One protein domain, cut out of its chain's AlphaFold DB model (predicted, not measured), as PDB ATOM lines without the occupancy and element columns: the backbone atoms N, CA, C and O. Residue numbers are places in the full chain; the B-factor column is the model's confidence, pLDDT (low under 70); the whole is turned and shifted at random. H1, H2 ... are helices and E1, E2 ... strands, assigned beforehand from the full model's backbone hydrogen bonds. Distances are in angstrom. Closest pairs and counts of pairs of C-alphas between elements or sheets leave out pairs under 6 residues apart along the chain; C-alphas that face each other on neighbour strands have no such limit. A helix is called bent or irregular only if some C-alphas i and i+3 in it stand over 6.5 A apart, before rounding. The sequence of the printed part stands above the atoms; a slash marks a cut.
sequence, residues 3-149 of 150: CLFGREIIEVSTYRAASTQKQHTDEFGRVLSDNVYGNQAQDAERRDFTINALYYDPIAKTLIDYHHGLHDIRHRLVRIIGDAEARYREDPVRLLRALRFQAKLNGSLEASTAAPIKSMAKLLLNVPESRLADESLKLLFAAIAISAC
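This is residues 3 to 149 of the 150 residues of the protein "Poly(A) polymerase" of Oligella urethralis (UniProt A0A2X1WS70). Two helices, H4 and H7, lie side by side, with the shorter H3 and H6 gathered where H4 and H7 begin; away from this helical part, H1 and H2 sit at the base of a small two-strand hairpin, E3 and E4, whose tip, residues 57 to 62, sticks out. A second small hairpin, E1 and E2, stands away from the body with residues 4 to 10 sticking out, and a long stretch without named elements, residues 12 to 39, loops from it along the outside to H1. The printed part has 147 residues, in the order E1 E2 H1 E3 E4 H2 H3 H4 H5 H6 H7, mostly helix, with two separate antiparallel sheets, E1 - E2 and E3 - E4. It is compact, with a radius of gyration of the C-alphas of 16.5 A and spans of 47 by 44 by 34 A.

E1, residues 3 to 5, and E2, residues 8 to 11, form an antiparallel hairpin at 151 degrees, with N 3 and O 10 within hydrogen-bond range at 2.9 A. E1 is apart from H1, residues 40 to 46. E3, residues 54 to 57, and E4, residues 62 to 65, form an antiparallel hairpin at 157 degrees, with N 64 and O 55 at 2.8 A. H1 and E4 are near each other, with 5 pairs of C-alphas within 10 A. The closest C-alphas of E3 and H2, residues 69 to 74, are those of Leu 54 and Gly 69, 6.5 A apart. H3, residues 84 to 90, and H4, residues 93 to 104, only just touch, with 3 pairs of C-alphas within 8 A, and touch only at the corner, Tyr 88 to Arg 94 being closest at 6.0 A between C-alphas. H5, residues 111 to 114, is close to but not clearly touching H3, the closest C-alphas being those of Ala 84 and Thr 113, 5.5 A apart. H6, residues 117 to 126, is irregular, with C-alphas 119 and 122 7.4 A apart. H6 and H4 only just touch, with 3 pairs within 8 A, by residues 93 to 95 of H4 alone; the closest C-alphas are those of Leu 95 and Ile 117, 6.1 A apart. H7, residues 129 to 147, touches H4 at a shallow tilt of 13 degrees, the same way, the C-alphas of Arg 100 and Leu 139 being closest at 4.8 A. Every O i to N i+4 pair is within hydrogen-bond range in H2, H3, H4 and H7, but 2 of 3 in H1 and 1 of 6 in H6, where 4 of 7 O i to N i+3 pairs are; H5 is too short for an O i to N i+4 pair.

E1 begins at C-alpha 3, (154.965, 161.960, 178.393). H4 measures 16.2 A from first to last C-alpha, H6 15.2 A and H7 26.7 A. H7 ends at C-alpha 147, (173.317, 163.908, 147.837).

The two C-alphas farthest apart, those of Gln 21 and Cys 149, are 48.3 A apart. The printed part has no cut, and the link from E2 to H1, 28 residues, is long. The pLDDT is under 70 at residues 19 to 35 and 147 to 149.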
ATOM      1  N   CYS A   3     154.409 162.004 177.050       89.69
ATOM      2  CA  CYS A   3     154.965 161.960 178.393       89.69
ATOM      3  C   CYS A   3     156.325 162.665 178.382       89.69
ATOM      4  O   CYS A   3     157.151 162.402 177.508       89.69
ATOM      5  N   LEU A   4     156.550 163.575 179.329       92.00
ATOM      6  CA  LEU A   4     157.849 164.215 179.512       92.00
ATOM      7  C   LEU A   4     158.684 163.367 180.467       92.00
ATOM      8  O   LEU A   4     158.282 163.145 181.609       92.00
ATOM      9  N   PHE A   5     159.851 162.922 180.010       88.75
ATOM     10  CA  PHE A   5     160.813 162.195 180.827       88.75
ATOM     11  C   PHE A   5     162.149 162.940 180.811       88.75
ATOM     12  O   PHE A   5     162.915 162.891 179.850       88.75
ATOM     13  N   GLY A   6     162.407 163.711 181.868       92.62
ATOM     14  CA  GLY A   6     163.540 164.634 181.897       92.62
ATOM     15  C   GLY A   6     163.422 165.695 180.796       92.62
ATOM     16  O   GLY A   6     162.515 166.522 180.829       92.62
ATOM     17  N   ARG A   7     164.354 165.675 179.835       92.69
ATOM     18  CA  ARG A   7     164.350 166.560 178.650       92.69
ATOM     19  C   ARG A   7     163.798 165.887 177.391       92.69
ATOM     20  O   ARG A   7     163.741 166.530 176.347       92.69
ATOM     21  N   GLU A   8     163.419 164.617 177.475       90.81
ATOM     22  CA  GLU A   8     162.921 163.848 176.340       90.81
ATOM     23  C   GLU A   8     161.393 163.830 176.323       90.81
ATOM     24  O   GLU A   8     160.728 163.790 177.364       90.81
ATOM     25  N   ILE A   9     160.835 163.859 175.115       92.44
ATOM     26  CA  ILE A   9     159.405 163.681 174.883       92.44
ATOM     27  C   ILE A   9     159.207 162.253 174.389       92.44
ATOM     28  O   ILE A   9     159.719 161.886 173.334       92.44
ATOM     29  N   ILE A  10     158.444 161.466 175.142       91.12
ATOM     30  CA  ILE A  10     158.085 160.097 174.782       91.12
ATOM     31  C   ILE A  10     156.648 160.097 174.267       91.12
ATOM     32  O   ILE A  10     155.711 160.476 174.980       91.12
ATOM     33  N   GLU A  11     156.466 159.666 173.021       92.81
ATOM     34  CA  GLU A  11     155.138 159.459 172.450       92.81
ATOM     35  C   GLU A  11     154.574 158.113 172.912       92.81
ATOM     36  O   GLU A  11     155.136 157.052 172.643       92.81
ATOM     37  N   VAL A  12     153.443 158.165 173.614       91.06
ATOM     38  CA  VAL A  12     152.727 156.995 174.126       91.06
ATOM     39  C   VAL A  12     151.346 156.948 173.488       91.06
ATOM     40  O   VAL A  12     150.524 157.852 173.673       91.06
ATOM     41  N   SER A  13     151.079 155.875 172.753       90.50
ATOM     42  CA  SER A  13     149.815 155.648 172.051       90.50
ATOM     43  C   SER A  13     149.300 154.246 172.358       90.50
ATOM     44  O   SER A  13     150.083 153.306 172.473       90.50
ATOM     45  N   THR A  14     147.985 154.109 172.524       91.31
ATOM     46  CA  THR A  14     147.336 152.806 172.707       91.31
ATOM     47  C   THR A  14     147.180 152.091 171.365       91.31
ATOM     48  O   THR A  14     147.119 152.733 170.314       91.31
ATOM     49  N   TYR A  15     147.103 150.760 171.397       92.69
ATOM     50  CA  TYR A  15     146.838 149.964 170.200       92.69
ATOM     51  C   TYR A  15     145.429 150.210 169.674       92.69
ATOM     52  O   TYR A  15     144.468 150.328 170.443       92.69
ATOM     53  N   ARG A  16     145.305 150.250 168.348       89.31
ATOM     54  CA  ARG A  16     144.040 150.513 167.669       89.31
ATOM     55  C   ARG A  16     143.635 149.333 166.796       89.31
ATOM     56  O   ARG A  16     144.485 148.678 166.212       89.31
ATOM     57  N   ALA A  17     142.335 149.115 166.661       84.75
ATOM     58  CA  ALA A  17     141.758 148.183 165.700       84.75
ATOM     59  C   ALA A  17     141.111 148.937 164.533       84.75
ATOM     60  O   ALA A  17     141.021 150.169 164.551       84.75
ATOM     61  N   ALA A  18     140.698 148.197 163.505       75.62
ATOM     62  CA  ALA A  18     139.802 148.709 162.477       75.62
ATOM     63  C   ALA A  18     138.383 148.869 163.049       75.62
ATOM     64  O   ALA A  18     137.887 147.970 163.735       75.62
ATOM     65  N   SER A  19     137.719 149.988 162.758       67.50
ATOM     66  CA  SER A  19     136.303 150.168 163.081       67.50
ATOM     67  C   SER A  19     135.429 149.154 162.346       67.50
ATOM     68  O   SER A  19     135.504 149.010 161.127       67.50
ATOM     69  N   THR A  20     134.530 148.505 163.085       59.09
ATOM     70  CA  THR A  20     133.429 147.689 162.549       59.09
ATOM     71  C   THR A  20     132.222 148.522 162.107       59.09
ATOM     72  O   THR A  20     131.338 148.002 161.428       59.09
ATOM     73  N   GLN A  21     132.155 149.810 162.463       57.44
ATOM     74  CA  GLN A  21     131.115 150.731 161.994       57.44
ATOM     75  C   GLN A  21     131.539 151.413 160.688       57.44
ATOM     76  O   GLN A  21     132.729 151.677 160.499       57.44
ATOM     77  N   LYS A  22     130.564 151.726 159.811       55.53
ATOM     78  CA  LYS A  22     130.780 152.486 158.564       55.53
ATOM     79  C   LYS A  22     131.657 153.704 158.862       55.53
ATOM     80  O   LYS A  22     131.221 154.619 159.557       55.53
ATOM     81  N   GLN A  23     132.888 153.677 158.357       63.47
ATOM     82  CA  GLN A  23     133.839 154.767 158.517       63.47
ATOM     83  C   GLN A  23     133.210 156.054 157.981       63.47
ATOM     84  O   GLN A  23     132.622 156.059 156.899       63.47
ATOM     85  N   HIS A  24     133.324 157.145 158.738       59.03
ATOM     86  CA  HIS A  24     132.958 158.453 158.220       59.03
ATOM     87  C   HIS A  24     134.052 158.869 157.235       59.03
ATOM     88  O   HIS A  24     135.129 159.315 157.640       59.03
ATOM     89  N   THR A  25     133.807 158.605 155.956       65.12
ATOM     90  CA  THR A  25     134.669 159.028 154.857       65.12
ATOM     91  C   THR A  25     134.163 160.342 154.287       65.12
ATOM     92  O   THR A  25     132.951 160.535 154.188       65.12
ATOM     93  N   ASP A  26     135.067 161.234 153.891       69.94
ATOM     94  CA  ASP A  26     134.681 162.363 153.040       69.94
ATOM     95  C   ASP A  26     134.271 161.891 151.628       69.94
ATOM     96  O   ASP A  26     134.345 160.700 151.301       69.94
ATOM     97  N   GLU A  27     133.848 162.828 150.772       68.81
ATOM     98  CA  GLU A  27     133.471 162.561 149.371       68.81
ATOM     99  C   GLU A  27     134.598 161.901 148.550       68.81
ATOM    100  O   GLU A  27     134.348 161.336 147.485       68.81
ATOM    101  N   PHE A  28     135.834 161.927 149.055       64.88
ATOM    102  CA  PHE A  28     137.030 161.405 148.404       64.88
ATOM    103  C   PHE A  28     137.557 160.109 149.043       64.88
ATOM    104  O   PHE A  28     138.568 159.575 148.580       64.88
ATOM    105  N   GLY A  29     136.870 159.565 150.056       67.94
ATOM    106  CA  GLY A  29     137.224 158.302 150.709       67.94
ATOM    107  C   GLY A  29     138.219 158.424 151.870       67.94
ATOM    108  O   GLY A  29     138.706 157.402 152.356       67.94
ATOM    109  N   ARG A  30     138.528 159.637 152.344       67.94
ATOM    110  CA  ARG A  30     139.438 159.854 153.477       67.94
ATOM    111  C   ARG A  30     138.724 159.599 154.799       67.94
ATOM    112  O   ARG A  30     137.685 160.196 155.067       67.94
ATOM    113  N   VAL A  31     139.313 158.781 155.669       69.19
ATOM    114  CA  VAL A  31     138.732 158.445 156.981       69.19
ATOM    115  C   VAL A  31     138.900 159.608 157.968       69.19
ATOM    116  O   VAL A  31     140.020 160.059 158.221       69.19
ATOM    117  N   LEU A  32     137.790 160.080 158.547       60.91
ATOM    118  CA  LEU A  32     137.745 161.278 159.399       60.91
ATOM    119  C   LEU A  32     137.877 160.989 160.906       60.91
ATOM    120  O   LEU A  32     138.331 161.859 161.643       60.91
ATOM    121  N   SER A  33     137.542 159.785 161.385       59.69
ATOM    122  CA  SER A  33     137.866 159.341 162.756       59.69
ATOM    123  C   SER A  33     137.669 157.831 162.936       59.69
ATOM    124  O   SER A  33     136.697 157.270 162.440       59.69
ATOM    125  N   ASP A  34     138.601 157.177 163.641       62.12
ATOM    126  CA  ASP A  34     138.494 155.765 164.039       62.12
ATOM    127  C   ASP A  34     139.338 155.495 165.303       62.12
ATOM    128  O   ASP A  34     140.546 155.219 165.221       62.12
ATOM    129  N   ASN A  35     138.680 155.607 166.464       67.00
ATOM    130  CA  ASN A  35     139.245 155.406 167.804       67.00
ATOM    131  C   ASN A  35     138.778 154.080 168.433       67.00
ATOM    132  O   ASN A  35     138.387 154.048 169.600       67.00
ATOM    133  N   VAL A  36     138.792 152.981 167.679       83.94
ATOM    134  CA  VAL A  36     138.581 151.650 168.265       83.94
ATOM    135  C   VAL A  36     139.902 151.113 168.812       83.94
ATOM    136  O   VAL A  36     140.912 151.104 168.107       83.94
ATOM    137  N   TYR A  37     139.906 150.666 170.068       87.06
ATOM    138  CA  TYR A  37     141.074 150.033 170.682       87.06
ATOM    139  C   TYR A  37     141.193 148.571 170.254       87.06
ATOM    140  O   TYR A  37     140.193 147.868 170.125       87.06
ATOM    141  N   GLY A  38     142.429 148.129 170.035       88.69
ATOM    142  CA  GLY A  38     142.738 146.795 169.536       88.69
ATOM    143  C   GLY A  38     143.903 146.143 170.260       88.69
ATOM    144  O   GLY A  38     144.411 146.650 171.259       88.69
ATOM    145  N   ASN A  39     144.337 145.007 169.729       93.50
ATOM    146  CA  ASN A  39     145.591 144.373 170.112       93.50
ATOM    147  C   ASN A  39     146.755 144.858 169.226       93.50
ATOM    148  O   ASN A  39     146.571 145.590 168.253       93.50
ATOM    149  N   GLN A  40     147.969 144.435 169.572       94.31
ATOM    150  CA  GLN A  40     149.193 144.829 168.876       94.31
ATOM    151  C   GLN A  40     149.202 144.444 167.386       94.31
ATOM    152  O   GLN A  40     149.639 145.242 166.560       94.31
ATOM    153  N   ALA A  41     148.701 143.255 167.033       94.69
ATOM    154  CA  ALA A  41     148.638 142.799 165.643       94.69
ATOM    155  C   ALA A  41     147.672 143.660 164.812       94.69
ATOM    156  O   ALA A  41     147.993 144.056 163.697       94.69
ATOM    157  N   GLN A  42     146.528 144.032 165.391       94.12
ATOM    158  CA  GLN A  42     145.562 144.927 164.749       94.12
ATOM    159  C   GLN A  42     146.124 146.342 164.544       94.12
ATOM    160  O   GLN A  42     145.853 146.969 163.521       94.12
ATOM    161  N   ASP A  43     146.933 146.854 165.479       94.06
ATOM    162  CA  ASP A  43     147.601 148.146 165.280       94.06
ATOM    163  C   ASP A  43     148.665 148.062 164.177       94.06
ATOM    164  O   ASP A  43     148.795 149.002 163.387       94.06
ATOM    165  N   ALA A  44     149.374 146.929 164.082       95.00
ATOM    166  CA  ALA A  44     150.366 146.677 163.039       95.00
ATOM    167  C   ALA A  44     149.740 146.772 161.638       95.00
ATOM    168  O   ALA A  44     150.275 147.470 160.779       95.00
ATOM    169  N   GLU A  45     148.554 146.188 161.443       93.94
ATOM    170  CA  GLU A  45     147.810 146.234 160.175       93.94
ATOM    171  C   GLU A  45     147.440 147.665 159.746       93.94
ATOM    172  O   GLU A  45     147.361 147.978 158.556       93.94
ATOM    173  N   ARG A  46     147.254 148.576 160.711       90.81
ATOM    174  CA  ARG A  46     146.926 149.987 160.447       90.81
ATOM    175  C   ARG A  46     148.146 150.845 160.115       90.81
ATOM    176  O   ARG A  46     147.974 151.995 159.685       90.81
ATOM    177  N   ARG A  47     149.369 150.338 160.302       94.75
ATOM    178  CA  ARG A  47     150.606 151.043 159.930       94.75
ATOM    179  C   ARG A  47     150.691 151.201 158.417       94.75
ATOM    180  O   ARG A  47     149.977 150.553 157.654       94.75
ATOM    181  N   ASP A  48     151.494 152.160 157.981       95.69
ATOM    182  CA  ASP A  48     151.645 152.474 156.566       95.69
ATOM    183  C   ASP A  48     152.528 151.444 155.857       95.69
ATOM    184  O   ASP A  48     152.069 150.812 154.913       95.69
ATOM    185  N   PHE A  49     153.755 151.240 156.334       97.88
ATOM    186  CA  PHE A  49     154.745 150.374 155.699       97.88
ATOM    187  C   PHE A  49     155.218 149.270 156.642       97.88
ATOM    188  O   PHE A  49     155.319 149.486 157.851       97.88
ATOM    189  N   THR A  50     155.581 148.120 156.074       98.00
ATOM    190  CA  THR A  50     156.095 146.941 156.800       98.00
ATOM    191  C   THR A  50     157.272 147.297 157.711       98.00
ATOM    192  O   THR A  50     157.292 146.952 158.890       98.00
ATOM    193  N   ILE A  51     158.202 148.102 157.195       96.62
ATOM    194  CA  ILE A  51     159.387 148.608 157.902       96.62
ATOM    195  C   ILE A  51     159.061 149.464 159.143       96.62
ATOM    196  O   ILE A  51     159.909 149.619 160.019       96.62
ATOM    197  N   ASN A  52     157.847 150.018 159.230       95.31
ATOM    198  CA  ASN A  52     157.372 150.855 160.339       95.31
ATOM    199  C   ASN A  52     156.362 150.123 161.243       95.31
ATOM    200  O   ASN A  52     155.730 150.761 162.088       95.31
ATOM    201  N   ALA A  53     156.180 148.814 161.048       96.81
ATOM    202  CA  ALA A  53     155.229 147.975 161.778       96.81
ATOM    203  C   ALA A  53     155.922 146.899 162.634       96.81
ATOM    204  O   ALA A  53     155.353 145.845 162.912       96.81
ATOM    205  N   LEU A  54     157.162 147.173 163.042       96.50
ATOM    206  CA  LEU A  54     157.929 146.343 163.962       96.50
ATOM    207  C   LEU A  54     157.697 146.793 165.402       96.50
ATOM    208  O   LEU A  54     157.712 147.987 165.701       96.50
ATOM    209  N   TYR A  55     157.552 145.824 166.299       96.69
ATOM    210  CA  TYR A  55     157.407 146.061 167.730       96.69
ATOM    211  C   TYR A  55     158.532 145.357 168.474       96.69
ATOM    212  O   TYR A  55     158.954 144.266 168.096       96.69
ATOM    213  N   TYR A  56     159.010 145.972 169.548       96.12
ATOM    214  CA  TYR A  56     160.049 145.401 170.392       96.12
ATOM    215  C   TYR A  56     159.532 145.282 171.822       96.12
ATOM    216  O   TYR A  56     159.088 146.275 172.397       96.12
ATOM    217  N   ASP A  57     159.596 144.077 172.381       95.69
ATOM    218  CA  ASP A  57     159.346 143.836 173.799       95.69
ATOM    219  C   ASP A  57     160.675 143.973 174.563       95.69
ATOM    220  O   ASP A  57     161.558 143.123 174.406       95.69
ATOM    221  N   PRO A  58     160.856 145.016 175.395       94.50
ATOM    222  CA  PRO A  58     162.095 145.215 176.139       94.50
ATOM    223  C   PRO A  58     162.284 144.233 177.304       94.50
ATOM    224  O   PRO A  58     163.417 144.061 177.757       94.50
ATOM    225  N   ILE A  59     161.215 143.592 177.788       96.50
ATOM    226  CA  ILE A  59     161.256 142.617 178.885       96.50
ATOM    227  C   ILE A  59     161.688 141.262 178.329       96.50
ATOM    228  O   ILE A  59     162.684 140.697 178.782       96.50
ATOM    229  N   ALA A  60     160.977 140.768 177.312       96.38
ATOM    230  CA  ALA A  60     161.307 139.504 176.653       96.38
ATOM    231  C   ALA A  60     162.527 139.617 175.722       96.38
ATOM    232  O   ALA A  60     163.116 138.602 175.352       96.38
ATOM    233  N   LYS A  61     162.932 140.844 175.360       96.50
ATOM    234  CA  LYS A  61     163.989 141.156 174.380       96.50
ATOM    235  C   LYS A  61     163.714 140.554 173.006       96.50
ATOM    236  O   LYS A  61     164.624 140.105 172.310       96.50
ATOM    237  N   THR A  62     162.447 140.546 172.610       97.06
ATOM    238  CA  THR A  62     161.990 139.947 171.356       97.06
ATOM    239  C   THR A  62     161.487 141.006 170.391       97.06
ATOM    240  O   THR A  62     160.724 141.897 170.766       97.06
ATOM    241  N   LEU A  63     161.880 140.869 169.125       96.00
ATOM    242  CA  LEU A  63     161.290 141.610 168.016       96.00
ATOM    243  C   LEU A  63     160.055 140.859 167.513       96.00
ATOM    244  O   LEU A  63     160.125 139.662 167.237       96.00
ATOM    245  N   ILE A  64     158.948 141.572 167.368       97.56
ATOM    246  CA  ILE A  64     157.677 141.057 166.871       97.56
ATOM    247  C   ILE A  64     157.426 141.703 165.507       97.56
ATOM    248  O   ILE A  64     157.355 142.931 165.391       97.56
ATOM    249  N   ASP A  65     157.316 140.863 164.479       97.44
ATOM    250  CA  ASP A  65     157.169 141.262 163.080       97.44
ATOM    251  C   ASP A  65     155.983 140.527 162.443       97.44
ATOM    252  O   ASP A  65     156.071 139.340 162.130       97.44
ATOM    253  N   TYR A  66     154.869 141.238 162.262       96.88
ATOM    254  CA  TYR A  66     153.640 140.686 161.683       96.88
ATOM    255  C   TYR A  66     153.606 140.741 160.150       96.88
ATOM    256  O   TYR A  66     152.788 140.060 159.534       96.88
ATOM    257  N   HIS A  67     154.462 141.556 159.526       96.94
ATOM    258  CA  HIS A  67     154.365 141.896 158.101       96.94
ATOM    259  C   HIS A  67     155.677 141.704 157.336       96.94
ATOM    260  O   HIS A  67     155.833 142.235 156.239       96.94
ATOM    261  N   HIS A  68     156.622 140.955 157.905       96.19
ATOM    262  CA  HIS A  68     157.954 140.730 157.342       96.19
ATOM    263  C   HIS A  68     158.758 142.028 157.137       96.19
ATOM    264  O   HIS A  68     159.600 142.124 156.239       96.19
ATOM    265  N   GLY A  69     158.544 143.024 158.000       96.56
ATOM    266  CA  GLY A  69     159.267 144.292 157.979       96.56
ATOM    267  C   GLY A  69     160.778 144.119 158.120       96.56
ATOM    268  O   GLY A  69     161.537 144.866 157.509       96.56
ATOM    269  N   LEU A  70     161.248 143.104 158.853       96.75
ATOM    270  CA  LEU A  70     162.683 142.844 158.988       96.75
ATOM    271  C   LEU A  70     163.315 142.379 157.668       96.75
ATOM    272  O   LEU A  70     164.458 142.736 157.372       96.75
ATOM    273  N   HIS A  71     162.585 141.590 156.874       97.31
ATOM    274  CA  HIS A  71     163.019 141.206 155.531       97.31
ATOM    275  C   HIS A  71     163.113 142.450 154.642       97.31
ATOM    276  O   HIS A  71     164.170 142.724 154.075       97.31
ATOM    277  N   ASP A  72     162.053 143.255 154.607       97.75
ATOM    278  CA  ASP A  72     161.996 144.467 153.791       97.75
ATOM    279  C   ASP A  72     163.089 145.486 154.177       97.75
ATOM    280  O   ASP A  72     163.748 146.042 153.298       97.75
ATOM    281  N   ILE A  73     163.398 145.656 155.472       95.69
ATOM    282  CA  ILE A  73     164.527 146.487 155.934       95.69
ATOM    283  C   ILE A  73     165.861 145.984 155.372       95.69
ATOM    284  O   ILE A  73     166.649 146.783 154.862       95.69
ATOM    285  N   ARG A  74     166.129 144.671 155.441       96.06
ATOM    286  CA  ARG A  74     167.386 144.083 154.935       96.06
ATOM    287  C   ARG A  74     167.557 144.297 153.434       96.06
ATOM    288  O   ARG A  74     168.680 144.487 152.976       96.06
ATOM    289  N   HIS A  75     166.455 144.303 152.691       97.25
ATOM    290  CA  HIS A  75     166.442 144.529 151.248       97.25
ATOM    291  C   HIS A  75     166.246 145.999 150.849       97.25
ATOM    292  O   HIS A  75     166.178 146.291 149.659       97.25
ATOM    293  N   ARG A  76     166.175 146.929 151.818       96.81
ATOM    294  CA  ARG A  76     165.852 148.353 151.591       96.81
ATOM    295  C   ARG A  76     164.593 148.520 150.728       96.81
ATOM    296  O   ARG A  76     164.530 149.383 149.855       96.81
ATOM    297  N   LEU A  77     163.602 147.668 150.965       98.06
ATOM    298  CA  LEU A  77     162.346 147.633 150.233       98.06
ATOM    299  C   LEU A  77     161.268 148.362 151.037       98.06
ATOM    300  O   LEU A  77     161.037 148.068 152.205       98.06
ATOM    301  N   VAL A  78     160.588 149.317 150.415       98.12
ATOM    302  CA  VAL A  78     159.433 149.997 151.007       98.12
ATOM    303  C   VAL A  78     158.169 149.345 150.463       98.12
ATOM    304  O   VAL A  78     157.859 149.470 149.276       98.12
ATOM    305  N   ARG A  79     157.441 148.660 151.344       98.44
ATOM    306  CA  ARG A  79     156.198 147.951 151.033       98.44
ATOM    307  C   ARG A  79     155.066 148.481 151.900       98.44
ATOM    308  O   ARG A  79     155.211 148.554 153.122       98.44
ATOM    309  N   ILE A  80     153.960 148.879 151.277       98.12
ATOM    310  CA  ILE A  80     152.750 149.294 151.995       98.12
ATOM    311  C   ILE A  80     152.029 148.067 152.565       98.12
ATOM    312  O   ILE A  80     152.049 146.995 151.967       98.12
ATOM    313  N   ILE A  81     151.421 148.204 153.742       97.44
ATOM    314  CA  ILE A  81     150.639 147.124 154.358       97.44
ATOM    315  C   ILE A  81     149.224 147.123 153.767       97.44
ATOM    316  O   ILE A  81     148.569 148.164 153.725       97.44
ATOM    317  N   GLY A  82     148.722 145.962 153.350       95.44
ATOM    318  CA  GLY A  82     147.397 145.834 152.731       95.44
ATOM    319  C   GLY A  82     147.358 146.301 151.270       95.44
ATOM    320  O   GLY A  82     148.378 146.322 150.589       95.44
ATOM    321  N   ASP A  83     146.166 146.652 150.782       96.38
ATOM    322  CA  ASP A  83     145.955 147.065 149.388       96.38
ATOM    323  C   ASP A  83     146.415 148.510 149.131       96.38
ATOM    324  O   ASP A  83     145.882 149.457 149.710       96.38
ATOM    325  N   ALA A  84     147.395 148.694 148.243       96.88
ATOM    326  CA  ALA A  84     148.029 149.991 148.018       96.88
ATOM    327  C   ALA A  84     147.030 151.086 147.610       96.88
ATOM    328  O   ALA A  84     147.072 152.190 148.156       96.88
ATOM    329  N   GLU A  85     146.100 150.785 146.698       95.88
ATOM    330  CA  GLU A  85     145.112 151.760 146.236       95.88
ATOM    331  C   GLU A  85     144.174 152.200 147.359       95.88
ATOM    332  O   GLU A  85     144.004 153.402 147.588       95.88
ATOM    333  N   ALA A  86     143.593 151.252 148.095       93.62
ATOM    334  CA  ALA A  86     142.719 151.552 149.221       93.62
ATOM    335  C   ALA A  86     143.443 152.414 150.265       93.62
ATOM    336  O   ALA A  86     142.930 153.454 150.685       93.62
ATOM    337  N   ARG A  87     144.685 152.053 150.616       94.75
ATOM    338  CA  ARG A  87     145.480 152.814 151.589       94.75
ATOM    339  C   ARG A  87     145.823 154.221 151.089       94.75
ATOM    340  O   ARG A  87     145.858 155.145 151.903       94.75
ATOM    341  N   TYR A  88     146.067 154.423 149.796       95.19
ATOM    342  CA  TYR A  88     146.304 155.764 149.249       95.19
ATOM    343  C   TYR A  88     145.037 156.622 149.189       95.19
ATOM    344  O   TYR A  88     145.139 157.831 149.373       95.19
ATOM    345  N   ARG A  89     143.849 156.033 148.993       92.94
ATOM    346  CA  ARG A  89     142.575 156.774 149.095       92.94
ATOM    347  C   ARG A  89     142.287 157.206 150.528       92.94
ATOM    348  O   ARG A  89     141.940 158.359 150.752       92.94
ATOM    349  N   GLU A  90     142.502 156.309 151.490       90.50
ATOM    350  CA  GLU A  90     142.297 156.603 152.913       90.50
ATOM    351  C   GLU A  90     143.157 157.771 153.419       90.50
ATOM    352  O   GLU A  90     142.686 158.590 154.208       90.50
ATOM    353  N   ASP A  91     144.434 157.817 153.025       92.31
ATOM    354  CA  ASP A  91     145.351 158.903 153.374       92.31
ATOM    355  C   ASP A  91     146.360 159.150 152.240       92.31
ATOM    356  O   ASP A  91     147.428 158.522 152.212       92.31
ATOM    357  N   PRO A  92     146.074 160.099 151.327       94.88
ATOM    358  CA  PRO A  92     146.927 160.361 150.167       94.88
ATOM    359  C   PRO A  92     148.354 160.791 150.523       94.88
ATOM    360  O   PRO A  92     149.269 160.602 149.724       94.88
ATOM    361  N   VAL A  93     148.602 161.286 151.744       94.94
ATOM    362  CA  VAL A  93     149.962 161.619 152.217       94.94
ATOM    363  C   VAL A  93     150.883 160.393 152.224       94.94
ATOM    364  O   VAL A  93     152.102 160.537 152.111       94.94
ATOM    365  N   ARG A  94     150.335 159.170 152.278       96.19
ATOM    366  CA  ARG A  94     151.113 157.925 152.154       96.19
ATOM    367  C   ARG A  94     151.872 157.823 150.827       96.19
ATOM    368  O   ARG A  94     152.933 157.205 150.813       96.19
ATOM    369  N   LEU A  95     151.403 158.477 149.758       96.25
ATOM    370  CA  LEU A  95     152.126 158.580 148.483       96.25
ATOM    371  C   LEU A  95     153.482 159.279 148.676       96.25
ATOM    372  O   LEU A  95     154.524 158.746 148.304       96.25
ATOM    373  N   LEU A  96     153.473 160.444 149.332       94.94
ATOM    374  CA  LEU A  96     154.688 161.209 149.631       94.94
ATOM    375  C   LEU A  96     155.579 160.478 150.641       94.94
ATOM    376  O   LEU A  96     156.798 160.444 150.478       94.94
ATOM    377  N   ARG A  97     154.978 159.830 151.649       96.25
ATOM    378  CA  ARG A  97     155.722 159.023 152.628       96.25
ATOM    379  C   ARG A  97     156.471 157.871 151.958       96.25
ATOM    380  O   ARG A  97     157.615 157.629 152.329       96.25
ATOM    381  N   ALA A  98     155.864 157.191 150.979       96.50
ATOM    382  CA  ALA A  98     156.506 156.097 150.246       96.50
ATOM    383  C   ALA A  98     157.782 156.584 149.546       96.50
ATOM    384  O   ALA A  98     158.858 156.028 149.768       96.50
ATOM    385  N   LEU A  99     157.682 157.686 148.793       94.81
ATOM    386  CA  LEU A  99     158.823 158.313 148.118       94.81
ATOM    387  C   LEU A  99     159.883 158.800 149.114       94.81
ATOM    388  O   LEU A  99     161.080 158.628 148.890       94.81
ATOM    389  N   ARG A 100     159.460 159.350 150.260       94.50
ATOM    390  CA  ARG A 100     160.390 159.762 151.317       94.50
ATOM    391  C   ARG A 100     161.144 158.582 151.905       94.50
ATOM    392  O   ARG A 100     162.344 158.705 152.133       94.50
ATOM    393  N   PHE A 101     160.477 157.468 152.196       94.62
ATOM    394  CA  PHE A 101     161.155 156.287 152.728       94.62
ATOM    395  C   PHE A 101     162.060 155.634 151.686       94.62
ATOM    396  O   PHE A 101     163.162 155.228 152.043       94.62
ATOM    397  N   GLN A 102     161.652 155.618 150.412       94.56
ATOM    398  CA  GLN A 102     162.499 155.167 149.309       94.56
ATOM    399  C   GLN A 102     163.813 155.957 149.281       94.56
ATOM    400  O   GLN A 102     164.888 155.359 149.302       94.56
ATOM    401  N   ALA A 103     163.724 157.291 149.309       92.06
ATOM    402  CA  ALA A 103     164.890 158.163 149.371       92.06
ATOM    403  C   ALA A 103     165.694 157.910 150.655       92.06
ATOM    404  O   ALA A 103     166.861 157.538 150.596       92.06
ATOM    405  N   LYS A 104     165.067 158.024 151.832       90.56
ATOM    406  CA  LYS A 104     165.742 157.911 153.137       90.56
ATOM    407  C   LYS A 104     166.523 156.603 153.310       90.56
ATOM    408  O   LYS A 104     167.564 156.609 153.955       90.56
ATOM    409  N   LEU A 105     166.010 155.492 152.787       90.12
ATOM    410  CA  LEU A 105     166.665 154.186 152.887       90.12
ATOM    411  C   LEU A 105     167.682 153.931 151.772       90.12
ATOM    412  O   LEU A 105     168.356 152.902 151.813       90.12
ATOM    413  N   ASN A 106     167.782 154.829 150.785       92.12
ATOM    414  CA  ASN A 106     168.438 154.574 149.508       92.12
ATOM    415  C   ASN A 106     168.007 153.205 148.946       92.12
ATOM    416  O   ASN A 106     168.819 152.292 148.759       92.12
ATOM    417  N   GLY A 107     166.688 153.045 148.840       93.62
ATOM    418  CA  GLY A 107     166.007 151.780 148.597       93.62
ATOM    419  C   GLY A 107     165.071 151.814 147.393       93.62
ATOM    420  O   GLY A 107     165.034 152.775 146.624       93.62
ATOM    421  N   SER A 108     164.278 150.758 147.246       97.12
ATOM    422  CA  SER A 108     163.272 150.623 146.188       97.12
ATOM    423  C   SER A 108     161.866 150.520 146.766       97.12
ATOM    424  O   SER A 108     161.671 150.073 147.895       97.12
ATOM    425  N   LEU A 109     160.868 150.906 145.977       98.00
ATOM    426  CA  LEU A 109     159.475 150.594 146.277       98.00
ATOM    427  C   LEU A 109     159.151 149.182 145.792       98.00
ATOM    428  O   LEU A 109     159.610 148.756 144.733       98.00
ATOM    429  N   GLU A 110     158.337 148.470 146.557       98.25
ATOM    430  CA  GLU A 110     157.746 147.216 146.113       98.25
ATOM    431  C   GLU A 110     156.772 147.450 144.942       98.25
ATOM    432  O   GLU A 110     156.163 148.512 144.836       98.25
ATOM    433  N   ALA A 111     156.642 146.477 144.034       98.00
ATOM    434  CA  ALA A 111     155.938 146.652 142.762       98.00
ATOM    435  C   ALA A 111     154.470 147.094 142.924       98.00
ATOM    436  O   ALA A 111     154.059 148.071 142.295       98.00
ATOM    437  N   SER A 112     153.695 146.425 143.785       97.50
ATOM    438  CA  SER A 112     152.294 146.792 144.053       97.50
ATOM    439  C   SER A 112     152.159 148.111 144.817       97.50
ATOM    440  O   SER A 112     151.213 148.861 144.597       97.50
ATOM    441  N   THR A 113     153.147 148.443 145.648       97.81
ATOM    442  CA  THR A 113     153.252 149.734 146.336       97.81
ATOM    443  C   THR A 113     153.529 150.863 145.338       97.81
ATOM    444  O   THR A 113     152.969 151.948 145.452       97.81
ATOM    445  N   ALA A 114     154.376 150.626 144.335       97.81
ATOM    446  CA  ALA A 114     154.787 151.630 143.358       97.81
ATOM    447  C   ALA A 114     153.727 151.900 142.278       97.81
ATOM    448  O   ALA A 114     153.558 153.046 141.853       97.81
ATOM    449  N   ALA A 115     153.029 150.856 141.824       97.75
ATOM    450  CA  ALA A 115     152.144 150.912 140.661       97.75
ATOM    451  C   ALA A 115     151.075 152.032 140.704       97.75
ATOM    452  O   ALA A 115     150.937 152.737 139.699       97.75
ATOM    453  N   PRO A 116     150.364 152.287 141.823       97.00
ATOM    454  CA  PRO A 116     149.300 153.285 141.851       97.00
ATOM    455  C   PRO A 116     149.795 154.719 142.062       97.00
ATOM    456  O   PRO A 116     149.022 155.666 141.917       97.00
ATOM    457  N   ILE A 117     151.073 154.926 142.405       95.62
ATOM    458  CA  ILE A 117     151.545 156.234 142.883       95.62
ATOM    459  C   ILE A 117     151.297 157.336 141.852       95.62
ATOM    460  O   ILE A 117     150.785 158.408 142.180       95.62
ATOM    461  N   LYS A 118     151.625 157.069 140.584       94.44
ATOM    462  CA  LYS A 118     151.507 158.064 139.513       94.44
ATOM    463  C   LYS A 118     150.051 158.375 139.163       94.44
ATOM    464  O   LYS A 118     149.721 159.539 138.946       94.44
ATOM    465  N   SER A 119     149.187 157.363 139.096       96.19
ATOM    466  CA  SER A 119     147.770 157.546 138.754       96.19
ATOM    467  C   SER A 119     146.996 158.237 139.880       96.19
ATOM    468  O   SER A 119     146.086 159.020 139.607       96.19
ATOM    469  N   MET A 120     147.395 158.014 141.135       96.00
ATOM    470  CA  MET A 120     146.720 158.541 142.323       96.00
ATOM    471  C   MET A 120     147.301 159.857 142.844       96.00
ATOM    472  O   MET A 120     146.729 160.447 143.756       96.00
ATOM    473  N   ALA A 121     148.381 160.375 142.247       94.19
ATOM    474  CA  ALA A 121     149.024 161.626 142.659       94.19
ATOM    475  C   ALA A 121     148.052 162.819 142.763       94.19
ATOM    476  O   ALA A 121     148.225 163.683 143.620       94.19
ATOM    477  N   LYS A 122     146.989 162.849 141.945       94.75
ATOM    478  CA  LYS A 122     145.953 163.897 141.993       94.75
ATOM    479  C   LYS A 122     145.185 163.943 143.319       94.75
ATOM    480  O   LYS A 122     144.678 165.003 143.666       94.75
ATOM    481  N   LEU A 123     145.133 162.844 144.080       92.56
ATOM    482  CA  LEU A 123     144.494 162.812 145.401       92.56
ATOM    483  C   LEU A 123     145.190 163.731 146.412       92.56
ATOM    484  O   LEU A 123     144.566 164.147 147.386       92.56
ATOM    485  N   LEU A 124     146.459 164.084 146.180       92.81
ATOM    486  CA  LEU A 124     147.185 165.029 147.028       92.81
ATOM    487  C   LEU A 124     146.537 166.418 147.039       92.81
ATOM    488  O   LEU A 124     146.649 167.102 148.046       92.81
ATOM    489  N   LEU A 125     145.806 166.807 145.987       91.44
ATOM    490  CA  LEU A 125     145.084 168.087 145.935       91.44
ATOM    491  C   LEU A 125     143.991 168.203 147.010       91.44
ATOM    492  O   LEU A 125     143.588 169.307 147.353       91.44
ATOM    493  N   ASN A 126     143.546 167.073 147.566       88.31
ATOM    494  CA  ASN A 126     142.510 167.017 148.598       88.31
ATOM    495  C   ASN A 126     143.098 166.964 150.022       88.31
ATOM    496  O   ASN A 126     142.370 166.858 151.010       88.31
ATOM    497  N   VAL A 127     144.427 166.991 150.153       91.19
ATOM    498  CA  VAL A 127     145.109 166.982 151.448       91.19
ATOM    499  C   VAL A 127     145.317 168.424 151.919       91.19
ATOM    500  O   VAL A 127     145.773 169.251 151.134       91.19
ATOM    501  N   PRO A 128     145.073 168.737 153.208       91.62
ATOM    502  CA  PRO A 128     145.397 170.045 153.767       91.62
ATOM    503  C   PRO A 128     146.850 170.449 153.495       91.62
ATOM    504  O   PRO A 128     147.768 169.664 153.760       91.62
ATOM    505  N   GLU A 129     147.058 171.684 153.036       91.38
ATOM    506  CA  GLU A 129     148.375 172.210 152.645       91.38
ATOM    507  C   GLU A 129     149.431 172.041 153.738       91.38
ATOM    508  O   GLU A 129     150.570 171.690 153.444       91.38
ATOM    509  N   SER A 130     149.048 172.195 155.009       92.31
ATOM    510  CA  SER A 130     149.948 171.997 156.148       92.31
ATOM    511  C   SER A 130     150.557 170.595 156.179       92.31
ATOM    512  O   SER A 130     151.760 170.463 156.371       92.31
ATOM    513  N   ARG A 131     149.763 169.543 155.924       92.31
ATOM    514  CA  ARG A 131     150.259 168.156 155.884       92.31
ATOM    515  C   ARG A 131     151.147 167.908 154.665       92.31
ATOM    516  O   ARG A 131     152.120 167.166 154.774       92.31
ATOM    517  N   LEU A 132     150.810 168.506 153.519       92.19
ATOM    518  CA  LEU A 132     151.623 168.408 152.304       92.19
ATOM    519  C   LEU A 132     152.977 169.093 152.484       92.19
ATOM    520  O   LEU A 132     153.997 168.505 152.133       92.19
ATOM    521  N   ALA A 133     152.991 170.300 153.051       90.75
ATOM    522  CA  ALA A 133     154.205 171.051 153.335       90.75
ATOM    523  C   ALA A 133     155.118 170.276 154.293       90.75
ATOM    524  O   ALA A 133     156.297 170.083 153.996       90.75
ATOM    525  N   ASP A 134     154.555 169.749 155.384       91.94
ATOM    526  CA  ASP A 134     155.288 168.961 156.375       91.94
ATOM    527  C   ASP A 134     155.991 167.750 155.746       91.94
ATOM    528  O   ASP A 134     157.168 167.486 156.001       91.94
ATOM    529  N   GLU A 135     155.275 167.003 154.901       92.00
ATOM    530  CA  GLU A 135     155.822 165.810 154.260       92.00
ATOM    531  C   GLU A 135     156.803 166.161 153.129       92.00
ATOM    532  O   GLU A 135     157.827 165.492 152.976       92.00
ATOM    533  N   SER A 136     156.550 167.244 152.388       89.81
ATOM    534  CA  SER A 136     157.433 167.728 151.317       89.81
ATOM    535  C   SER A 136     158.776 168.210 151.861       89.81
ATOM    536  O   SER A 136     159.820 167.878 151.300       89.81
ATOM    537  N   LEU A 137     158.779 168.925 152.992       91.25
ATOM    538  CA  LEU A 137     160.007 169.332 153.678       91.25
ATOM    539  C   LEU A 137     160.813 168.113 154.136       91.25
ATOM    540  O   LEU A 137     162.014 168.027 153.880       91.25
ATOM    541  N   LYS A 138     160.155 167.125 154.757       90.12
ATOM    542  CA  LYS A 138     160.812 165.878 155.189       90.12
ATOM    543  C   LYS A 138     161.403 165.099 154.007       90.12
ATOM    544  O   LYS A 138     162.468 164.502 154.152       90.12
ATOM    545  N   LEU A 139     160.729 165.091 152.855       87.62
ATOM    546  CA  LEU A 139     161.234 164.484 151.620       87.62
ATOM    547  C   LEU A 139     162.470 165.222 151.094       87.62
ATOM    548  O   LEU A 139     163.478 164.581 150.803       87.62
ATOM    549  N   LEU A 140     162.415 166.554 151.023       87.69
ATOM    550  CA  LEU A 140     163.526 167.383 150.561       87.69
ATOM    551  C   LEU A 140     164.780 167.174 151.421       87.69
ATOM    552  O   LEU A 140     165.860 166.934 150.884       87.69
ATOM    553  N   PHE A 141     164.638 167.185 152.749       87.94
ATOM    554  CA  PHE A 141     165.762 166.930 153.652       87.94
ATOM    555  C   PHE A 141     166.341 165.523 153.492       87.94
ATOM    556  O   PHE A 141     167.560 165.360 153.528       87.94
ATOM    557  N   ALA A 142     165.494 164.511 153.276       82.25
ATOM    558  CA  ALA A 142     165.966 163.157 153.003       82.25
ATOM    559  C   ALA A 142     166.772 163.089 151.695       82.25
ATOM    560  O   ALA A 142     167.828 162.465 151.671       82.25
ATOM    561  N   ALA A 143     166.319 163.761 150.634       78.44
ATOM    562  CA  ALA A 143     167.021 163.798 149.351       78.44
ATOM    563  C   ALA A 143     168.383 164.511 149.443       78.44
ATOM    564  O   ALA A 143     169.383 164.004 148.935       78.44
ATOM    565  N   ILE A 144     168.445 165.653 150.137       76.75
ATOM    566  CA  ILE A 144     169.695 166.401 150.345       76.75
ATOM    567  C   ILE A 144     170.708 165.564 151.135       76.75
ATOM    568  O   ILE A 144     171.879 165.515 150.766       76.75
ATOM    569  N   ALA A 145     170.264 164.869 152.186       72.06
ATOM    570  CA  ALA A 145     171.137 164.024 152.998       72.06
ATOM    571  C   ALA A 145     171.815 162.909 152.180       72.06
ATOM    572  O   ALA A 145     172.960 162.563 152.449       72.06
ATOM    573  N   ILE A 146     171.134 162.372 151.162       73.06
ATOM    574  CA  ILE A 146     171.717 161.380 150.244       73.06
ATOM    575  C   ILE A 146     172.762 162.041 149.346       73.06
ATOM    576  O   ILE A 146     173.876 161.536 149.228       73.06
ATOM    577  N   SER A 147     172.421 163.188 148.748       68.75
ATOM    578  CA  SER A 147     173.317 163.908 147.837       68.75
ATOM    579  C   SER A 147     174.602 164.393 148.512       68.75
ATOM    580  O   SER A 147     175.603 164.539 147.826       68.75
ATOM    581  N   ALA A 148     174.586 164.656 149.820       65.56
ATOM    582  CA  ALA A 148     175.770 165.076 150.574       65.56
ATOM    583  C   ALA A 148     176.717 163.915 150.937       65.56
ATOM    584  O   ALA A 148     177.867 164.154 151.294       65.56
ATOM    585  N   CYS A 149     176.233 162.673 150.874       56.34
ATOM    586  CA  CYS A 149     176.988 161.459 151.198       56.34
ATOM    587  C   CYS A 149     177.445 160.678 149.950       56.34
ATOM    588  O   CYS A 149     177.999 159.588 150.100       56.34
TER     589      CYS A 149